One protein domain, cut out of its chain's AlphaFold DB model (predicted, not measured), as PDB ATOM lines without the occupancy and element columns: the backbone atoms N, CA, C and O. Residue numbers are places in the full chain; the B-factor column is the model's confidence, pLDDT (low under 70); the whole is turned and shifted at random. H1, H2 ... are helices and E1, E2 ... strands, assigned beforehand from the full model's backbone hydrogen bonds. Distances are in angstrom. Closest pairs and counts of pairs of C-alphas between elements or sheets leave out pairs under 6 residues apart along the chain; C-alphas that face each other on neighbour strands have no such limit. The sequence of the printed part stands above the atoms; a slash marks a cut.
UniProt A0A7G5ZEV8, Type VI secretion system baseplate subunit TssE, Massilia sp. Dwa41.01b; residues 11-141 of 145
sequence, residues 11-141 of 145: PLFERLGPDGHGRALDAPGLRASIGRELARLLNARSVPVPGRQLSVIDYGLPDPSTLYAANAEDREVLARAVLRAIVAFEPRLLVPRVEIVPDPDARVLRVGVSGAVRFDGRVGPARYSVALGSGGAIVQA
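Overview. This is residues 11 to 141 of the 145 residues of the protein "Type VI secretion system baseplate subunit TssE" of Massilia sp. Dwa41.01b (UniProt A0A7G5ZEV8). A twisted sheet of four strands forms a wall, with two long helices, H2 and H3, packed on one of its faces; H2 covers the E3 and E4 side, H3 covers the E1 side, and the two meet near their later ends at a steep angle. Residues 44 to 71, with no named element, loop out beyond these helices on the side away from the sheet, and residues 16 to 21, after the small helix H1, stick out at one end. The printed part has 131 residues with named elements in the order H1 H2 H3 E1 E2 E3 E4; the sheet order is E1 E2 E3 E4, antiparallel throughout, and the class is mixed, helices and strands. The whole is compact, with a radius of gyration of the C-alphas of 15.2 A, yet elongated, spanning 45 by 29 by 26 A.

Arrangement. Begin with the sheet, a meander, each strand the antiparallel neighbour of the one before: E1, residues 94 to 101; E2, 109 to 119; E3, 122 to 133; E4, 136 to 141. Each successive pair is a hairpin, and E1 and E4 are the edge strands. Look for N 97 and O 114, 2.8 A, between E1 and E2; N 113 and O 128, 2.9 A, between E2 and E3; N 131 and O 138, 2.9 A, between E3 and E4. H2, residues 27 to 43, and H3, residues 72 to 89, are on the same face, making two layers, helices on one face of a sheet. H2 comes closest to E4 at the C-alphas of Asn 43 and Ala 137, 5.5 A apart. H3 has a height over the sheet of 8.3 A and lies over E1; on the local plane it runs along E1 at 28 degrees, only just short of slantwise. The closest C-alphas of H3 and E1 are those of Ala 79 and Val 98, 5.7 A. H2, with residues 38 to 42 alone, touches residues 82 to 89 of H3; the closest C-alphas, those of Leu 38 and Ile 86, are 7.5 A apart, at a steep tilt of 59 degrees, opposite ways. H1, residues 12 to 15, is not on the sheet and is only just apart from H2, closest 8.1 A. In H2 and H3 every O i to N i+4 pair is within hydrogen-bond range; H1 is too short for one.

Along the chain. Find C-alpha 122 at (-47.568, -66.925, 1.636); from there E3 runs 34.8 A to C-alpha 133, while E2 measures 30.4 A and E1 21.6 A. H3 starts at C-alpha 72, (-43.884, -102.282, 9.577), and spans 25.8 A; H2 spans 24.5 A. E4 ends at C-alpha 141, (-34.707, -78.275, 9.538).

Size, cuts and confidence. The two farthest C-alphas, of His 21 and Asn 71, are 47.5 A apart. The printed part has no cut; the links H1 to H2 and H2 to H3 are long. Mean pLDDT of the printed part is 77.9, with residues 11 to 25, 48, 62 to 70, 102 to 107 and 134 to 135 under 70.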
ATOM      1  N   PRO A  11     -45.053 -69.090  20.136       56.25
ATOM      2  CA  PRO A  11     -45.075 -70.112  21.169       56.25
ATOM      3  C   PRO A  11     -44.642 -69.483  22.499       56.25
ATOM      4  O   PRO A  11     -43.840 -68.546  22.523       56.25
ATOM      5  N   LEU A  12     -45.173 -69.994  23.618       53.31
ATOM      6  CA  LEU A  12     -44.993 -69.426  24.966       53.31
ATOM      7  C   LEU A  12     -43.530 -69.079  25.282       53.31
ATOM      8  O   LEU A  12     -43.248 -68.047  25.881       53.31
ATOM      9  N   PHE A  13     -42.601 -69.921  24.835       48.94
ATOM     10  CA  PHE A  13     -41.176 -69.783  25.115       48.94
ATOM     11  C   PHE A  13     -40.463 -68.716  24.283       48.94
ATOM     12  O   PHE A  13     -39.434 -68.210  24.713       48.94
ATOM     13  N   GLU A  14     -40.998 -68.327  23.130       51.12
ATOM     14  CA  GLU A  14     -40.420 -67.224  22.350       51.12
ATOM     15  C   GLU A  14     -40.815 -65.851  22.873       51.12
ATOM     16  O   GLU A  14     -40.170 -64.857  22.560       51.12
ATOM     17  N   ARG A  15     -41.817 -65.803  23.751       53.16
ATOM     18  CA  ARG A  15     -42.111 -64.608  24.541       53.16
ATOM     19  C   ARG A  15     -41.130 -64.405  25.702       53.16
ATOM     20  O   ARG A  15     -41.113 -63.320  26.265       53.16
ATOM     21  N   LEU A  16     -40.366 -65.435  26.077       50.16
ATOM     22  CA  LEU A  16     -39.480 -65.447  27.252       50.16
ATOM     23  C   LEU A  16     -37.991 -65.286  26.904       50.16
ATOM     24  O   LEU A  16     -37.153 -65.341  27.800       50.16
ATOM     25  N   GLY A  17     -37.645 -65.102  25.624       49.91
ATOM     26  CA  GLY A  17     -36.274 -64.765  25.237       49.91
ATOM     27  C   GLY A  17     -35.839 -63.421  25.844       49.91
ATOM     28  O   GLY A  17     -36.700 -62.564  26.067       49.91
ATOM     29  N   PRO A  18     -34.531 -63.213  26.095       44.75
ATOM     30  CA  PRO A  18     -34.008 -62.023  26.782       44.75
ATOM     31  C   PRO A  18     -34.390 -60.688  26.115       44.75
ATOM     32  O   PRO A  18     -34.311 -59.642  26.752       44.75
ATOM     33  N   ASP A  19     -34.872 -60.727  24.871       46.16
ATOM     34  CA  ASP A  19     -35.116 -59.548  24.043       46.16
ATOM     35  C   ASP A  19     -36.577 -59.054  24.079       46.16
ATOM     36  O   ASP A  19     -36.880 -58.005  23.510       46.16
ATOM     37  N   GLY A  20     -37.490 -59.766  24.761       45.06
ATOM     38  CA  GLY A  20     -38.770 -59.245  25.279       45.06
ATOM     39  C   GLY A  20     -39.747 -58.552  24.311       45.06
ATOM     40  O   GLY A  20     -40.763 -58.028  24.759       45.06
ATOM     41  N   HIS A  21     -39.493 -58.540  23.004       42.28
ATOM     42  CA  HIS A  21     -40.331 -57.896  21.998       42.28
ATOM     43  C   HIS A  21     -40.505 -58.866  20.842       42.28
ATOM     44  O   HIS A  21     -39.519 -59.314  20.261       42.28
ATOM     45  N   GLY A  22     -41.761 -59.198  20.528       46.66
ATOM     46  CA  GLY A  22     -42.157 -60.097  19.444       46.66
ATOM     47  C   GLY A  22     -41.667 -59.619  18.081       46.66
ATOM     48  O   GLY A  22     -42.433 -59.064  17.296       46.66
ATOM     49  N   ARG A  23     -40.385 -59.838  17.794       48.88
ATOM     50  CA  ARG A  23     -39.823 -59.675  16.465       48.88
ATOM     51  C   ARG A  23     -40.510 -60.726  15.611       48.88
ATOM     52  O   ARG A  23     -40.394 -61.917  15.893       48.88
ATOM     53  N   ALA A  24     -41.291 -60.275  14.633       56.28
ATOM     54  CA  ALA A  24     -41.850 -61.158  13.626       56.28
ATOM     55  C   ALA A  24     -40.696 -62.006  13.082       56.28
ATOM     56  O   ALA A  24     -39.725 -61.461  12.555       56.28
ATOM     57  N   LEU A  25     -40.750 -63.315  13.323       62.38
ATOM     58  CA  LEU A  25     -39.762 -64.235  12.783       62.38
ATOM     59  C   LEU A  25     -39.842 -64.142  11.267       62.38
ATOM     60  O   LEU A  25     -40.941 -64.227  10.739       62.38
ATOM     61  N   ASP A  26     -38.715 -63.997  10.580       76.12
ATOM     62  CA  ASP A  26     -38.671 -64.237   9.141       76.12
ATOM     63  C   ASP A  26     -38.988 -65.716   8.834       76.12
ATOM     64  O   ASP A  26     -39.092 -66.558   9.733       76.12
ATOM     65  N   ALA A  27     -39.180 -66.066   7.559       77.94
ATOM     66  CA  ALA A  27     -39.501 -67.447   7.192       77.94
ATOM     67  C   ALA A  27     -38.489 -68.480   7.754       77.94
ATOM     68  O   ALA A  27     -38.939 -69.499   8.289       77.94
ATOM     69  N   PRO A  28     -37.158 -68.251   7.714       82.12
ATOM     70  CA  PRO A  28     -36.184 -69.129   8.367       82.12
ATOM     71  C   PRO A  28     -36.354 -69.205   9.891       82.12
ATOM     72  O   PRO A  28     -36.359 -70.301  10.457       82.12
ATOM     73  N   GLY A  29     -36.567 -68.070  10.561       82.38
ATOM     74  CA  GLY A  29     -36.805 -67.998  11.999       82.38
ATOM     75  C   GLY A  29     -38.048 -68.775  12.428       82.38
ATOM     76  O   GLY A  29     -38.008 -69.492  13.431       82.38
ATOM     77  N   LEU A  30     -39.131 -68.711  11.642       84.56
ATOM     78  CA  LEU A  30     -40.361 -69.470  11.882       84.56
ATOM     79  C   LEU A  30     -40.125 -70.977  11.763       84.56
ATOM     80  O   LEU A  30     -40.571 -71.739  12.620       84.56
ATOM     81  N   ARG A  31     -39.386 -71.421  10.742       87.38
ATOM     82  CA  ARG A  31     -39.017 -72.839  10.598       87.38
ATOM     83  C   ARG A  31     -38.149 -73.308  11.761       87.38
ATOM     84  O   ARG A  31     -38.400 -74.371  12.320       87.38
ATOM     85  N   ALA A  32     -37.177 -72.502  12.185       86.50
ATOM     86  CA  ALA A  32     -36.346 -72.814  13.345       86.50
ATOM     87  C   ALA A  32     -37.172 -72.887  14.644       86.50
ATOM     88  O   ALA A  32     -36.940 -73.764  15.475       86.50
ATOM     89  N   SER A  33     -38.165 -72.004  14.807       87.19
ATOM     90  CA  SER A  33     -39.130 -72.028  15.915       87.19
ATOM     91  C   SER A  33     -39.912 -73.334  15.971       87.19
ATOM     92  O   SER A  33     -39.968 -73.981  17.018       87.19
ATOM     93  N   ILE A  34     -40.469 -73.743  14.832       89.88
ATOM     94  CA  ILE A  34     -41.201 -75.002  14.695       89.88
ATOM     95  C   ILE A  34     -40.266 -76.185  14.968       89.88
ATOM     96  O   ILE A  34     -40.619 -77.067  15.739       89.88
ATOM     97  N   GLY A  35     -39.044 -76.180  14.429       89.62
ATOM     98  CA  GLY A  35     -38.054 -77.229  14.681       89.62
ATOM     99  C   GLY A  35     -37.722 -77.402  16.169       89.62
ATOM    100  O   GLY A  35     -37.678 -78.528  16.664       89.62
ATOM    101  N   ARG A  36     -37.559 -76.298  16.914       88.12
ATOM    102  CA  ARG A  36     -37.369 -76.338  18.375       88.12
ATOM    103  C   ARG A  36     -38.586 -76.895  19.105       88.12
ATOM    104  O   ARG A  36     -38.425 -77.638  20.070       88.12
ATOM    105  N   GLU A  37     -39.790 -76.536  18.671       88.94
ATOM    106  CA  GLU A  37     -41.016 -77.039  19.287       88.94
ATOM    107  C   GLU A  37     -41.212 -78.533  19.026       88.94
ATOM    108  O   GLU A  37     -41.483 -79.278  19.962       88.94
ATOM    109  N   LEU A  38     -40.959 -78.992  17.798       90.56
ATOM    110  CA  LEU A  38     -40.922 -80.413  17.465       90.56
ATOM    111  C   LEU A  38     -39.887 -81.149  18.324       90.56
ATOM    112  O   LEU A  38     -40.188 -82.210  18.857       90.56
ATOM    113  N   ALA A  39     -38.694 -80.580  18.526       88.31
ATOM    114  CA  ALA A  39     -37.693 -81.192  19.397       88.31
ATOM    115  C   ALA A  39     -38.213 -81.339  20.832       88.31
ATOM    116  O   ALA A  39     -38.068 -82.408  21.420       88.31
ATOM    117  N   ARG A  40     -38.858 -80.311  21.391       87.44
ATOM    118  CA  ARG A  40     -39.452 -80.389  22.735       87.44
ATOM    119  C   ARG A  40     -40.572 -81.418  22.813       87.44
ATOM    120  O   ARG A  40     -40.560 -82.244  23.722       87.44
ATOM    121  N   LEU A  41     -41.479 -81.413  21.842       87.75
ATOM    122  CA  LEU A  41     -42.617 -82.323  21.788       87.75
ATOM    123  C   LEU A  41     -42.169 -83.783  21.709       87.75
ATOM    124  O   LEU A  41     -42.688 -84.624  22.429       87.75
ATOM    125  N   LEU A  42     -41.193 -84.086  20.855       85.31
ATOM    126  CA  LEU A  42     -40.740 -85.459  20.630       85.31
ATOM    127  C   LEU A  42     -39.809 -85.970  21.743       85.31
ATOM    128  O   LEU A  42     -39.618 -87.176  21.865       85.31
ATOM    129  N   ASN A  43     -39.246 -85.073  22.563       84.06
ATOM    130  CA  ASN A  43     -38.484 -85.426  23.767       84.06
ATOM    131  C   ASN A  43     -39.352 -85.541  25.027       84.06
ATOM    132  O   ASN A  43     -38.961 -86.217  25.981       84.06
ATOM    133  N   ALA A  44     -40.502 -84.870  25.068       82.00
ATOM    134  CA  ALA A  44     -41.429 -84.992  26.179       82.00
ATOM    135  C   ALA A  44     -42.090 -86.378  26.166       82.00
ATOM    136  O   ALA A  44     -42.465 -86.901  25.117       82.00
ATOM    137  N   ARG A  45     -42.232 -86.980  27.347       77.38
ATOM    138  CA  ARG A  45     -42.930 -88.258  27.520       77.38
ATOM    139  C   ARG A  45     -44.361 -87.989  27.952       77.38
ATOM    140  O   ARG A  45     -44.574 -87.242  28.904       77.38
ATOM    141  N   SER A  46     -45.320 -88.638  27.304       76.62
ATOM    142  CA  SER A  46     -46.726 -88.595  27.701       76.62
ATOM    143  C   SER A  46     -47.314 -90.000  27.802       76.62
ATOM    144  O   SER A  46     -46.836 -90.945  27.180       76.62
ATOM    145  N   VAL A  47     -48.365 -90.151  28.608       70.56
ATOM    146  CA  VAL A  47     -49.174 -91.379  28.675       70.56
ATOM    147  C   VAL A  47     -50.593 -91.003  28.248       70.56
ATOM    148  O   VAL A  47     -51.459 -90.796  29.100       70.56
ATOM    149  N   PRO A  48     -50.833 -90.806  26.937       67.75
ATOM    150  CA  PRO A  48     -52.125 -90.338  26.466       67.75
ATOM    151  C   PRO A  48     -53.197 -91.401  26.715       67.75
ATOM    152  O   PRO A  48     -53.006 -92.583  26.428       67.75
ATOM    153  N   VAL A  49     -54.352 -90.969  27.220       70.25
ATOM    154  CA  VAL A  49     -55.507 -91.855  27.420       70.25
ATOM    155  C   VAL A  49     -56.160 -92.145  26.059       70.25
ATOM    156  O   VAL A  49     -56.553 -91.195  25.372       70.25
ATOM    157  N   PRO A  50     -56.308 -93.420  25.646       70.94
ATOM    158  CA  PRO A  50     -56.939 -93.771  24.376       70.94
ATOM    159  C   PRO A  50     -58.346 -93.173  24.229       70.94
ATOM    160  O   PRO A  50     -59.130 -93.163  25.173       70.94
ATOM    161  N   GLY A  51     -58.674 -92.680  23.031       70.56
ATOM    162  CA  GLY A  51     -60.002 -92.138  22.712       70.56
ATOM    163  C   GLY A  51     -60.276 -90.714  23.211       70.56
ATOM    164  O   GLY A  51     -61.342 -90.175  22.923       70.56
ATOM    165  N   ARG A  52     -59.330 -90.076  23.913       74.44
ATOM    166  CA  ARG A  52     -59.463 -88.694  24.393       74.44
ATOM    167  C   ARG A  52     -58.752 -87.705  23.467       74.44
ATOM    168  O   ARG A  52     -57.701 -88.009  22.903       74.44
ATOM    169  N   GLN A  53     -59.312 -86.504  23.332       75.44
ATOM    170  CA  GLN A  53     -58.621 -85.397  22.670       75.44
ATOM    171  C   GLN A  53     -57.369 -85.014  23.469       75.44
ATOM    172  O   GLN A  53     -57.432 -84.890  24.694       75.44
ATOM    173  N   LEU A  54     -56.243 -84.835  22.770       78.69
ATOM    174  CA  LEU A  54     -54.981 -84.451  23.396       78.69
ATOM    175  C   LEU A  54     -55.096 -83.042  23.980       78.69
ATOM    176  O   LEU A  54     -55.587 -82.112  23.341       78.69
ATOM    177  N   SER A  55     -54.633 -82.910  25.210       75.31
ATOM    178  CA  SER A  55     -54.577 -81.672  25.977       75.31
ATOM    179  C   SER A  55     -53.147 -81.433  26.447       75.31
ATOM    180  O   SER A  55     -52.275 -82.266  26.229       75.31
ATOM    181  N   VAL A  56     -52.875 -80.312  27.115       73.62
ATOM    182  CA  VAL A  56     -51.505 -79.965  27.546       73.62
ATOM    183  C   VAL A  56     -50.859 -81.058  28.415       73.62
ATOM    184  O   VAL A  56     -49.656 -81.268  28.326       73.62
ATOM    185  N   ILE A  57     -51.645 -81.805  29.199       70.88
ATOM    186  CA  ILE A  57     -51.143 -82.928  30.014       70.88
ATOM    187  C   ILE A  57     -50.695 -84.142  29.185       70.88
ATOM    188  O   ILE A  57     -50.000 -85.010  29.700       70.88
ATOM    189  N   ASP A  58     -51.074 -84.198  27.908       75.00
ATOM    190  CA  ASP A  58     -50.689 -85.245  26.963       75.00
ATOM    191  C   ASP A  58     -49.505 -84.812  26.073       75.00
ATOM    192  O   ASP A  58     -49.184 -85.501  25.101       75.00
ATOM    193  N   TYR A  59     -48.863 -83.673  26.376       74.00
ATOM    194  CA  TYR A  59     -47.720 -83.157  25.622       74.00
ATOM    195  C   TYR A  59     -46.543 -84.131  25.685       74.00
ATOM    196  O   TYR A  59     -45.961 -84.362  26.744       74.00
ATOM    197  N   GLY A  60     -46.202 -84.700  24.535       76.56
ATOM    198  CA  GLY A  60     -45.147 -85.693  24.415       76.56
ATOM    199  C   GLY A  60     -45.496 -86.824  23.461       76.56
ATOM    200  O   GLY A  60     -46.569 -86.837  22.848       76.56
ATOM    201  N   LEU A  61     -44.594 -87.797  23.379       76.06
ATOM    202  CA  LEU A  61     -44.851 -89.096  22.772       76.06
ATOM    203  C   LEU A  61     -45.058 -90.180  23.843       76.06
ATOM    204  O   LEU A  61     -44.426 -90.115  24.905       76.06
ATOM    205  N   PRO A  62     -45.888 -91.203  23.556       67.81
ATOM    206  CA  PRO A  62     -45.889 -92.441  24.333       67.81
ATOM    207  C   PRO A  62     -44.496 -93.074  24.304       67.81
ATOM    208  O   PRO A  62     -43.805 -92.960  23.293       67.81
ATOM    209  N   ASP A  63     -44.087 -93.719  25.403       66.06
ATOM    210  CA  ASP A  63     -42.722 -94.234  25.571       66.06
ATOM    211  C   ASP A  63     -42.302 -95.134  24.387       66.06
ATOM    212  O   ASP A  63     -42.784 -96.270  24.267       66.06
ATOM    213  N   PRO A  64     -41.393 -94.658  23.512       55.75
ATOM    214  CA  PRO A  64     -41.014 -95.387  22.311       55.75
ATOM    215  C   PRO A  64     -40.133 -96.600  22.624       55.75
ATOM    216  O   PRO A  64     -39.944 -97.434  21.745       55.75
ATOM    217  N   SER A  65     -39.636 -96.763  23.861       55.69
ATOM    218  CA  SER A  65     -38.893 -97.971  24.265       55.69
ATOM    219  C   SER A  65     -39.741 -99.248  24.216       55.69
ATOM    220  O   SER A  65     -39.189-100.345  24.159       55.69
ATOM    221  N   THR A  66     -41.071 -99.109  24.195       52.59
ATOM    222  CA  THR A  66     -42.014-100.223  24.001       52.59
ATOM    223  C   THR A  66     -42.330-100.491  22.529       52.59
ATOM    224  O   THR A  66     -42.676-101.615  22.176       52.59
ATOM    225  N   LEU A  67     -42.163 -99.487  21.664       54.47
ATOM    226  CA  LEU A  67     -42.380 -99.566  20.223       54.47
ATOM    227  C   LEU A  67     -41.023 -99.707  19.538       54.47
ATOM    228  O   LEU A  67     -40.527 -98.781  18.891       54.47
ATOM    229  N   TYR A  68     -40.394-100.873  19.684       56.38
ATOM    230  CA  TYR A  68     -39.332-101.237  18.756       56.38
ATOM    231  C   TYR A  68     -39.941-101.193  17.353       56.38
ATOM    232  O   TYR A  68     -40.783-102.013  17.019       56.38
ATOM    233  N   ALA A  69     -39.516-100.251  16.515       59.19
ATOM    234  CA  ALA A  69     -39.903-100.155  15.105       59.19
ATOM    235  C   ALA A  69     -39.279-101.289  14.255       59.19
ATOM    236  O   ALA A  69     -38.823-101.075  13.132       59.19
ATOM    237  N   ALA A  70     -39.226-102.495  14.821       62.66
ATOM    238  CA  ALA A  70     -38.628-103.690  14.259       62.66
ATOM    239  C   ALA A  70     -39.442-104.227  13.073       62.66
ATOM    240  O   ALA A  70     -38.879-104.849  12.175       62.66
ATOM    241  N   ASN A  71     -40.754-103.964  13.038       72.62
ATOM    242  CA  ASN A  71     -41.642-104.346  11.939       72.62
ATOM    243  C   ASN A  71     -42.387-103.127  11.345       72.62
ATOM    244  O   ASN A  71     -42.218-101.982  11.767       72.62
ATOM    245  N   ALA A  72     -43.137-103.344  10.261       78.31
ATOM    246  CA  ALA A  72     -43.884-102.282   9.577       78.31
ATOM    247  C   ALA A  72     -45.069-101.741  10.395       78.31
ATOM    248  O   ALA A  72     -45.317-100.539  10.375       78.31
ATOM    249  N   GLU A  73     -45.753-102.599  11.151       80.75
ATOM    250  CA  GLU A  73     -46.936-102.230  11.930       80.75
ATOM    251  C   GLU A  73     -46.583-101.283  13.086       80.75
ATOM    252  O   GLU A  73     -47.201-100.226  13.238       80.75
ATOM    253  N   ASP A  74     -45.510-101.583  13.822       78.56
ATOM    254  CA  ASP A  74     -45.004-100.733  14.905       78.56
ATOM    255  C   ASP A  74     -44.585 -99.349  14.386       78.56
ATOM    256  O   ASP A  74     -44.843 -98.320  15.020       78.56
ATOM    257  N   ARG A  75     -44.009 -99.298  13.177       81.62
ATOM    258  CA  ARG A  75     -43.668 -98.037  12.499       81.62
ATOM    259  C   ARG A  75     -44.904 -97.223  12.149       81.62
ATOM    260  O   ARG A  75     -44.906 -96.013  12.357       81.62
ATOM    261  N   GLU A  76     -45.962 -97.855  11.657       84.62
ATOM    262  CA  GLU A  76     -47.221 -97.166  11.370       84.62
ATOM    263  C   GLU A  76     -47.906 -96.661  12.643       84.62
ATOM    264  O   GLU A  76     -48.492 -95.573  12.652       84.62
ATOM    265  N   VAL A  77     -47.865 -97.430  13.734       83.62
ATOM    266  CA  VAL A  77     -48.367 -96.990  15.047       83.62
ATOM    267  C   VAL A  77     -47.595 -95.758  15.523       83.62
ATOM    268  O   VAL A  77     -48.220 -94.751  15.874       83.62
ATOM    269  N   LEU A  78     -46.261 -95.790  15.460       83.50
ATOM    270  CA  LEU A  78     -45.411 -94.662  15.834       83.50
ATOM    271  C   LEU A  78     -45.662 -93.435  14.946       83.50
ATOM    272  O   LEU A  78     -45.873 -92.340  15.467       83.50
ATOM    273  N   ALA A  79     -45.722 -93.608  13.621       88.44
ATOM    274  CA  ALA A  79     -46.003 -92.527  12.675       88.44
ATOM    275  C   ALA A  79     -47.335 -91.831  12.991       88.44
ATOM    276  O   ALA A  79     -47.409 -90.601  13.036       88.44
ATOM    277  N   ARG A  80     -48.386 -92.612  13.282       88.81
ATOM    278  CA  ARG A  80     -49.703 -92.090  13.679       88.81
ATOM    279  C   ARG A  80     -49.655 -91.366  15.020       88.81
ATOM    280  O   ARG A  80     -50.297 -90.327  15.166       88.81
ATOM    281  N   ALA A  81     -48.920 -91.887  16.002       85.81
ATOM    282  CA  ALA A  81     -48.766 -91.239  17.302       85.81
ATOM    283  C   ALA A  81     -48.069 -89.875  17.171       85.81
ATOM    284  O   ALA A  81     -48.601 -88.874  17.655       85.81
ATOM    285  N   VAL A  82     -46.951 -89.828  16.443       88.50
ATOM    286  CA  VAL A  82     -46.203 -88.597  16.153       88.50
ATOM    287  C   VAL A  82     -47.075 -87.600  15.395       88.50
ATOM    288  O   VAL A  82     -47.172 -86.444  15.798       88.50
ATOM    289  N   LEU A  83     -47.776 -88.041  14.346       92.25
ATOM    290  CA  LEU A  83     -48.662 -87.174  13.572       92.25
ATOM    291  C   LEU A  83     -49.761 -86.554  14.443       92.25
ATOM    292  O   LEU A  83     -49.993 -85.350  14.364       92.25
ATOM    293  N   ARG A  84     -50.418 -87.344  15.303       88.81
ATOM    294  CA  ARG A  84     -51.453 -86.829  16.216       88.81
ATOM    295  C   ARG A  84     -50.901 -85.785  17.182       88.81
ATOM    296  O   ARG A  84     -51.564 -84.775  17.405       88.81
ATOM    297  N   ALA A  85     -49.709 -86.013  17.727       88.00
ATOM    298  CA  ALA A  85     -49.057 -85.061  18.616       88.00
ATOM    299  C   ALA A  85     -48.734 -83.747  17.884       88.00
ATOM    300  O   ALA A  85     -49.065 -82.672  18.376       88.00
ATOM    301  N   ILE A  86     -48.168 -83.824  16.676       90.88
ATOM    302  CA  ILE A  86     -47.849 -82.643  15.858       90.88
ATOM    303  C   ILE A  86     -49.117 -81.855  15.516       90.88
ATOM    304  O   ILE A  86     -49.145 -80.644  15.701       90.88
ATOM    305  N   VAL A  87     -50.189 -82.525  15.081       90.88
ATOM    306  CA  VAL A  87     -51.472 -81.866  14.779       90.88
ATOM    307  C   VAL A  87     -52.045 -81.151  16.007       90.88
ATOM    308  O   VAL A  87     -52.625 -80.076  15.870       90.88
ATOM    309  N   ALA A  88     -51.887 -81.728  17.200       86.19
ATOM    310  CA  ALA A  88     -52.407 -81.148  18.434       86.19
ATOM    311  C   ALA A  88     -51.565 -79.970  18.955       86.19
ATOM    312  O   ALA A  88     -52.129 -79.004  19.469       86.19
ATOM    313  N   PHE A  89     -50.237 -80.049  18.844       87.00
ATOM    314  CA  PHE A  89     -49.324 -79.146  19.551       87.00
ATOM    315  C   PHE A  89     -48.500 -78.223  18.644       87.00
ATOM    316  O   PHE A  89     -47.934 -77.256  19.146       87.00
ATOM    317  N   GLU A  90     -48.477 -78.447  17.328       88.75
ATOM    318  CA  GLU A  90     -47.800 -77.577  16.359       88.75
ATOM    319  C   GLU A  90     -48.721 -77.171  15.188       88.75
ATOM    320  O   GLU A  90     -48.489 -77.535  14.032       88.75
ATOM    321  N   PRO A  91     -49.775 -76.375  15.452       89.31
ATOM    322  CA  PRO A  91     -50.755 -75.982  14.437       89.31
ATOM    323  C   PRO A  91     -50.190 -75.054  13.348       89.31
ATOM    324  O   PRO A  91     -50.878 -74.792  12.358       89.31
ATOM    325  N   ARG A  92     -48.965 -74.525  13.506       91.62
ATOM    326  CA  ARG A  92     -48.316 -73.689  12.480       91.62
ATOM    327  C   ARG A  92     -47.749 -74.538  11.343       91.62
ATOM    328  O   ARG A  92     -47.583 -74.017  10.240       91.62
ATOM    329  N   LEU A  93     -47.480 -75.824  11.592       92.69
ATOM    330  CA  LEU A  93     -47.166 -76.796  10.553       92.69
ATOM    331  C   LEU A  93     -48.472 -77.323   9.949       92.69
ATOM    332  O   LEU A  93     -49.123 -78.225  10.468       92.69
ATOM    333  N   LEU A  94     -48.867 -76.723   8.836       93.00
ATOM    334  CA  LEU A  94     -50.063 -77.063   8.083       93.00
ATOM    335  C   LEU A  94     -49.884 -78.404   7.368       93.00
ATOM    336  O   LEU A  94     -48.810 -78.686   6.834       93.00
ATOM    337  N   VAL A  95     -50.969 -79.182   7.299       94.62
ATOM    338  CA  VAL A  95     -51.042 -80.483   6.603       94.62
ATOM    339  C   VAL A  95     -49.821 -81.387   6.864       94.62
ATOM    340  O   VAL A  95     -49.181 -81.841   5.912       94.62
ATOM    341  N   PRO A  96     -49.471 -81.638   8.143       96.12
ATOM    342  CA  PRO A  96     -48.263 -82.369   8.475       96.12
ATOM    343  C   PRO A  96     -48.324 -83.809   7.954       96.12
ATOM    344  O   PRO A  96     -49.371 -84.461   7.979       96.12
ATOM    345  N   ARG A  97     -47.179 -84.317   7.508       96.19
ATOM    346  CA  ARG A  97     -46.946 -85.714   7.139       96.19
ATOM    347  C   ARG A  97     -45.755 -86.239   7.919       96.19
ATOM    348  O   ARG A  97     -44.805 -85.499   8.175       96.19
ATOM    349  N   VAL A  98     -45.826 -87.513   8.287       94.19
ATOM    350  CA  VAL A  98     -44.812 -88.198   9.086       94.19
ATOM    351  C   VAL A  98     -44.450 -89.506   8.402       94.19
ATOM    352  O   VAL A  98     -45.333 -90.306   8.101       94.19
ATOM    353  N   GLU A  99     -43.158 -89.724   8.196       91.69
ATOM    354  CA  GLU A  99     -42.603 -90.939   7.605       91.69
ATOM    355  C   GLU A  99     -41.523 -91.501   8.530       91.69
ATOM    356  O   GLU A  99     -40.639 -90.768   8.970       91.69
ATOM    357  N   ILE A 100     -41.592 -92.797   8.846       87.62
ATOM    358  CA  ILE A 100     -40.579 -93.481   9.661       87.62
ATOM    359  C   ILE A 100     -39.675 -94.277   8.724       87.62
ATOM    360  O   ILE A 100     -40.114 -95.256   8.113       87.62
ATOM    361  N   VAL A 101     -38.410 -93.878   8.631       81.94
ATOM    362  CA  VAL A 101     -37.399 -94.593   7.852       81.94
ATOM    363  C   VAL A 101     -36.646 -95.536   8.794       81.94
ATOM    364  O   VAL A 101     -36.051 -95.067   9.769       81.94
ATOM    365  N   PRO A 102     -36.682 -96.859   8.545       69.75
ATOM    366  CA  PRO A 102     -35.901 -97.805   9.325       69.75
ATOM    367  C   PRO A 102     -34.415 -97.593   9.031       69.75
ATOM    368  O   PRO A 102     -34.024 -97.406   7.879       69.75
ATOM    369  N   ASP A 103     -33.595 -97.656  10.069       68.56
ATOM    370  CA  ASP A 103     -32.149 -97.729   9.926       68.56
ATOM    371  C   ASP A 103     -31.733 -99.178  10.249       68.56
ATOM    372  O   ASP A 103     -31.995 -99.632  11.365       68.56
ATOM    373  N   PRO A 104     -31.181 -99.939   9.281       58.38
ATOM    374  CA  PRO A 104     -30.840-101.351   9.472       58.38
ATOM    375  C   PRO A 104     -29.790-101.585  10.566       58.38
ATOM    376  O   PRO A 104     -29.761-102.668  11.147       58.38
ATOM    377  N   ASP A 105     -28.954-100.580  10.848       62.62
ATOM    378  CA  ASP A 105     -27.849-100.662  11.806       62.62
ATOM    379  C   ASP A 105     -28.123 -99.881  13.105       62.62
ATOM    380  O   ASP A 105     -27.470-100.123  14.128       62.62
ATOM    381  N   ALA A 106     -29.058 -98.920  13.108       57.94
ATOM    382  CA  ALA A 106     -29.130 -97.944  14.191       57.94
ATOM    383  C   ALA A 106     -30.153 -98.257  15.291       57.94
ATOM    384  O   ALA A 106     -31.347 -98.452  15.075       57.94
ATOM    385  N   ARG A 107     -29.696 -98.057  16.533       66.44
ATOM    386  CA  ARG A 107     -30.520 -97.782  17.731       66.44
ATOM    387  C   ARG A 107     -31.319 -96.466  17.640       66.44
ATOM    388  O   ARG A 107     -31.788 -95.961  18.660       66.44
ATOM    389  N   VAL A 108     -31.392 -95.862  16.457       72.19
ATOM    390  CA  VAL A 108     -31.925 -94.526  16.208       72.19
ATOM    391  C   VAL A 108     -32.941 -94.617  15.080       72.19
ATOM    392  O   VAL A 108     -32.614 -95.043  13.977       72.19
ATOM    393  N   LEU A 109     -34.171 -94.189  15.344       79.81
ATOM    394  CA  LEU A 109     -35.230 -94.118  14.345       79.81
ATOM    395  C   LEU A 109     -35.195 -92.762  13.655       79.81
ATOM    396  O   LEU A 109     -35.202 -91.724  14.320       79.81
ATOM    397  N   ARG A 110     -35.183 -92.766  12.320       87.44
ATOM    398  CA  ARG A 110     -35.306 -91.533  11.544       87.44
ATOM    399  C   ARG A 110     -36.766 -91.264  11.232       87.44
ATOM    400  O   ARG A 110     -37.464 -92.112  10.679       87.44
ATOM    401  N   VAL A 111     -37.212 -90.063  11.566       89.19
ATOM    402  CA  VAL A 111     -38.563 -89.584  11.295       89.19
ATOM    403  C   VAL A 111     -38.474 -88.371  10.384       89.19
ATOM    404  O   VAL A 111     -37.921 -87.337  10.757       89.19
ATOM    405  N   GLY A 112     -39.017 -88.501   9.180       93.44
ATOM    406  CA  GLY A 112     -39.261 -87.380   8.288       93.44
ATOM    407  C   GLY A 112     -40.560 -86.693   8.684       93.44
ATOM    408  O   GLY A 112     -41.613 -87.329   8.710       93.44
ATOM    409  N   VAL A 113     -40.497 -85.399   8.984       95.25
ATOM    410  CA  VAL A 113     -41.677 -84.559   9.214       95.25
ATOM    411  C   VAL A 113     -41.726 -83.511   8.116       95.25
ATOM    412  O   VAL A 113     -40.770 -82.767   7.911       95.25
ATOM    413  N   SER A 114     -42.844 -83.427   7.407       96.06
ATOM    414  CA  SER A 114     -43.046 -82.409   6.377       96.06
ATOM    415  C   SER A 114     -44.411 -81.758   6.504       96.06
ATOM    416  O   SER A 114     -45.303 -82.279   7.164       96.06
ATOM    417  N   GLY A 115     -44.568 -80.599   5.885       94.81
ATOM    418  CA  GLY A 115     -45.828 -79.881   5.826       94.81
ATOM    419  C   GLY A 115     -45.644 -78.547   5.128       94.81
ATOM    420  O   GLY A 115     -44.691 -78.339   4.372       94.81
ATOM    421  N   ALA A 116     -46.555 -77.631   5.403       93.19
ATOM    422  CA  ALA A 116     -46.496 -76.267   4.921       93.19
ATOM    423  C   ALA A 116     -46.520 -75.285   6.094       93.19
ATOM    424  O   ALA A 116     -47.106 -75.555   7.134       93.19
ATOM    425  N   VAL A 117     -45.900 -74.126   5.933       90.69
ATOM    426  CA  VAL A 117     -45.942 -73.036   6.911       90.69
ATOM    427  C   VAL A 117     -46.444 -71.784   6.221       90.69
ATOM    428  O   VAL A 117     -46.128 -71.534   5.057       90.69
ATOM    429  N   ARG A 118     -47.256 -71.005   6.934       88.38
ATOM    430  CA  ARG A 118     -47.713 -69.702   6.459       88.38
ATOM    431  C   ARG A 118     -46.830 -68.616   7.053       88.38
ATOM    432  O   ARG A 118     -46.678 -68.550   8.269       88.38
ATOM    433  N   PHE A 119     -46.276 -67.773   6.194       83.00
ATOM    434  CA  PHE A 119     -45.491 -66.608   6.572       83.00
ATOM    435  C   PHE A 119     -45.791 -65.458   5.610       83.00
ATOM    436  O   PHE A 119     -45.785 -65.661   4.398       83.00
ATOM    437  N   ASP A 120     -46.082 -64.274   6.152       82.25
ATOM    438  CA  ASP A 120     -46.387 -63.064   5.373       82.25
ATOM    439  C   ASP A 120     -47.451 -63.292   4.274       82.25
ATOM    440  O   ASP A 120     -47.285 -62.969   3.102       82.25
ATOM    441  N   GLY A 121     -48.532 -63.999   4.632       81.62
ATOM    442  CA  GLY A 121     -49.618 -64.361   3.708       81.62
ATOM    443  C   GLY A 121     -49.278 -65.445   2.673       81.62
ATOM    444  O   GLY A 121     -50.180 -65.936   1.995       81.62
ATOM    445  N   ARG A 122     -48.019 -65.882   2.570       85.62
ATOM    446  CA  ARG A 122     -47.568 -66.925   1.636       85.62
ATOM    447  C   ARG A 122     -47.460 -68.268   2.343       85.62
ATOM    448  O   ARG A 122     -47.089 -68.344   3.511       85.62
ATOM    449  N   VAL A 123     -47.777 -69.341   1.625       88.69
ATOM    450  CA  VAL A 123     -47.612 -70.715   2.110       88.69
ATOM    451  C   VAL A 123     -46.389 -71.321   1.430       88.69
ATOM    452  O   VAL A 123     -46.315 -71.322   0.204       88.69
ATOM    453  N   GLY A 124     -45.439 -71.817   2.220       90.31
ATOM    454  CA  GLY A 124     -44.223 -72.473   1.734       90.31
ATOM    455  C   GLY A 124     -44.015 -73.843   2.383       90.31
ATOM    456  O   GLY A 124     -44.527 -74.074   3.481       90.31
ATOM    457  N   PRO A 125     -43.280 -74.763   1.737       92.81
ATOM    458  CA  PRO A 125     -42.997 -76.078   2.306       92.81
ATOM    459  C   PRO A 125     -42.099 -75.954   3.538       92.81
ATOM    460  O   PRO A 125     -41.316 -75.017   3.638       92.81
ATOM    461  N   ALA A 126     -42.217 -76.877   4.487       93.25
ATOM    462  CA  ALA A 126     -41.288 -77.026   5.600       93.25
ATOM    463  C   ALA A 126     -40.987 -78.508   5.811       93.25
ATOM    464  O   ALA A 126     -41.896 -79.342   5.776       93.25
ATOM    465  N   ARG A 127     -39.711 -78.830   6.019       95.19
ATOM    466  CA  ARG A 127     -39.224 -80.199   6.165       95.19
ATOM    467  C   ARG A 127     -38.267 -80.286   7.340       95.19
ATOM    468  O   ARG A 127     -37.444 -79.398   7.549       95.19
ATOM    469  N   TYR A 128     -38.378 -81.372   8.087       94.44
ATOM    470  CA  TYR A 128     -37.550 -81.659   9.242       94.44
ATOM    471  C   TYR A 128     -37.140 -83.128   9.218       94.44
ATOM    472  O   TYR A 128     -37.959 -84.010   8.955       94.44
ATOM    473  N   SER A 129     -35.873 -83.382   9.523       92.44
ATOM    474  CA  SER A 129     -35.368 -84.710   9.845       92.44
ATOM    475  C   SER A 129     -35.242 -84.820  11.357       92.44
ATOM    476  O   SER A 129     -34.623 -83.964  11.992       92.44
ATOM    477  N   VAL A 130     -35.816 -85.872  11.934       90.06
ATOM    478  CA  VAL A 130     -35.713 -86.163  13.362       90.06
ATOM    479  C   VAL A 130     -34.996 -87.486  13.566       90.06
ATOM    480  O   VAL A 130     -35.399 -88.505  13.017       90.06
ATOM    481  N   ALA A 131     -33.951 -87.479  14.385       87.75
ATOM    482  CA  ALA A 131     -33.301 -88.684  14.880       87.75
ATOM    483  C   ALA A 131     -33.795 -88.962  16.305       87.75
ATOM    484  O   ALA A 131     -33.518 -88.178  17.211       87.75
ATOM    485  N   LEU A 132     -34.538 -90.054  16.498       80.12
ATOM    486  CA  LEU A 132     -35.036 -90.515  17.796       80.12
ATOM    487  C   LEU A 132     -34.140 -91.639  18.314       80.12
ATOM    488  O   LEU A 132     -34.153 -92.734  17.760       80.12
ATOM    489  N   GLY A 133     -33.374 -91.389  19.371       77.00
ATOM    490  CA  GLY A 133     -32.537 -92.404  20.015       77.00
ATOM    491  C   GLY A 133     -32.694 -92.412  21.533       77.00
ATOM    492  O   GLY A 133     -33.477 -91.658  22.106       77.00
ATOM    493  N   SER A 134     -31.888 -93.230  22.214       68.00
ATOM    494  CA  SER A 134     -31.874 -93.308  23.685       68.00
ATOM    495  C   SER A 134     -31.496 -91.989  24.375       68.00
ATOM    496  O   SER A 134     -31.842 -91.787  25.534       68.00
ATOM    497  N   GLY A 135     -30.785 -91.099  23.676       69.06
ATOM    498  CA  GLY A 135     -30.414 -89.763  24.154       69.06
ATOM    499  C   GLY A 135     -31.460 -88.673  23.894       69.06
ATOM    500  O   GLY A 135     -31.194 -87.518  24.212       69.06
ATOM    501  N   GLY A 136     -32.615 -89.020  23.314       74.44
ATOM    502  CA  GLY A 136     -33.668 -88.075  22.945       74.44
ATOM    503  C   GLY A 136     -33.820 -87.865  21.435       74.44
ATOM    504  O   GLY A 136     -33.220 -88.566  20.618       74.44
ATOM    505  N   ALA A 137     -34.663 -86.897  21.078       81.56
ATOM    506  CA  ALA A 137     -34.952 -86.470  19.717       81.56
ATOM    507  C   ALA A 137     -34.055 -85.295  19.303       81.56
ATOM    508  O   ALA A 137     -34.072 -84.240  19.943       81.56
ATOM    509  N   ILE A 138     -33.322 -85.448  18.200       85.31
ATOM    510  CA  ILE A 138     -32.577 -84.361  17.548       85.31
ATOM    511  C   ILE A 138     -33.331 -83.969  16.282       85.31
ATOM    512  O   ILE A 138     -33.527 -84.809  15.408       85.31
ATOM    513  N   VAL A 139     -33.738 -82.702  16.177       90.25
ATOM    514  CA  VAL A 139     -34.481 -82.168  15.024       90.25
ATOM    515  C   VAL A 139     -33.588 -81.241  14.213       90.25
ATOM    516  O   VAL A 139     -32.969 -80.328  14.757       90.25
ATOM    517  N   GLN A 140     -33.567 -81.450  12.901       89.00
ATOM    518  CA  GLN A 140     -32.881 -80.600  11.936       89.00
ATOM    519  C   GLN A 140     -33.887 -80.127  10.892       89.00
ATOM    520  O   GLN A 140     -34.587 -80.946  10.296       89.00
ATOM    521  N   ALA A 141     -33.976 -78.814  10.678       88.38
ATOM    522  CA  ALA A 141     -34.707 -78.275   9.538       88.38
ATOM    523  C   ALA A 141     -33.923 -78.589   8.259       88.38
ATOM    524  O   ALA A 141     -32.704 -78.428   8.225       88.38
TER     525      ALA A 141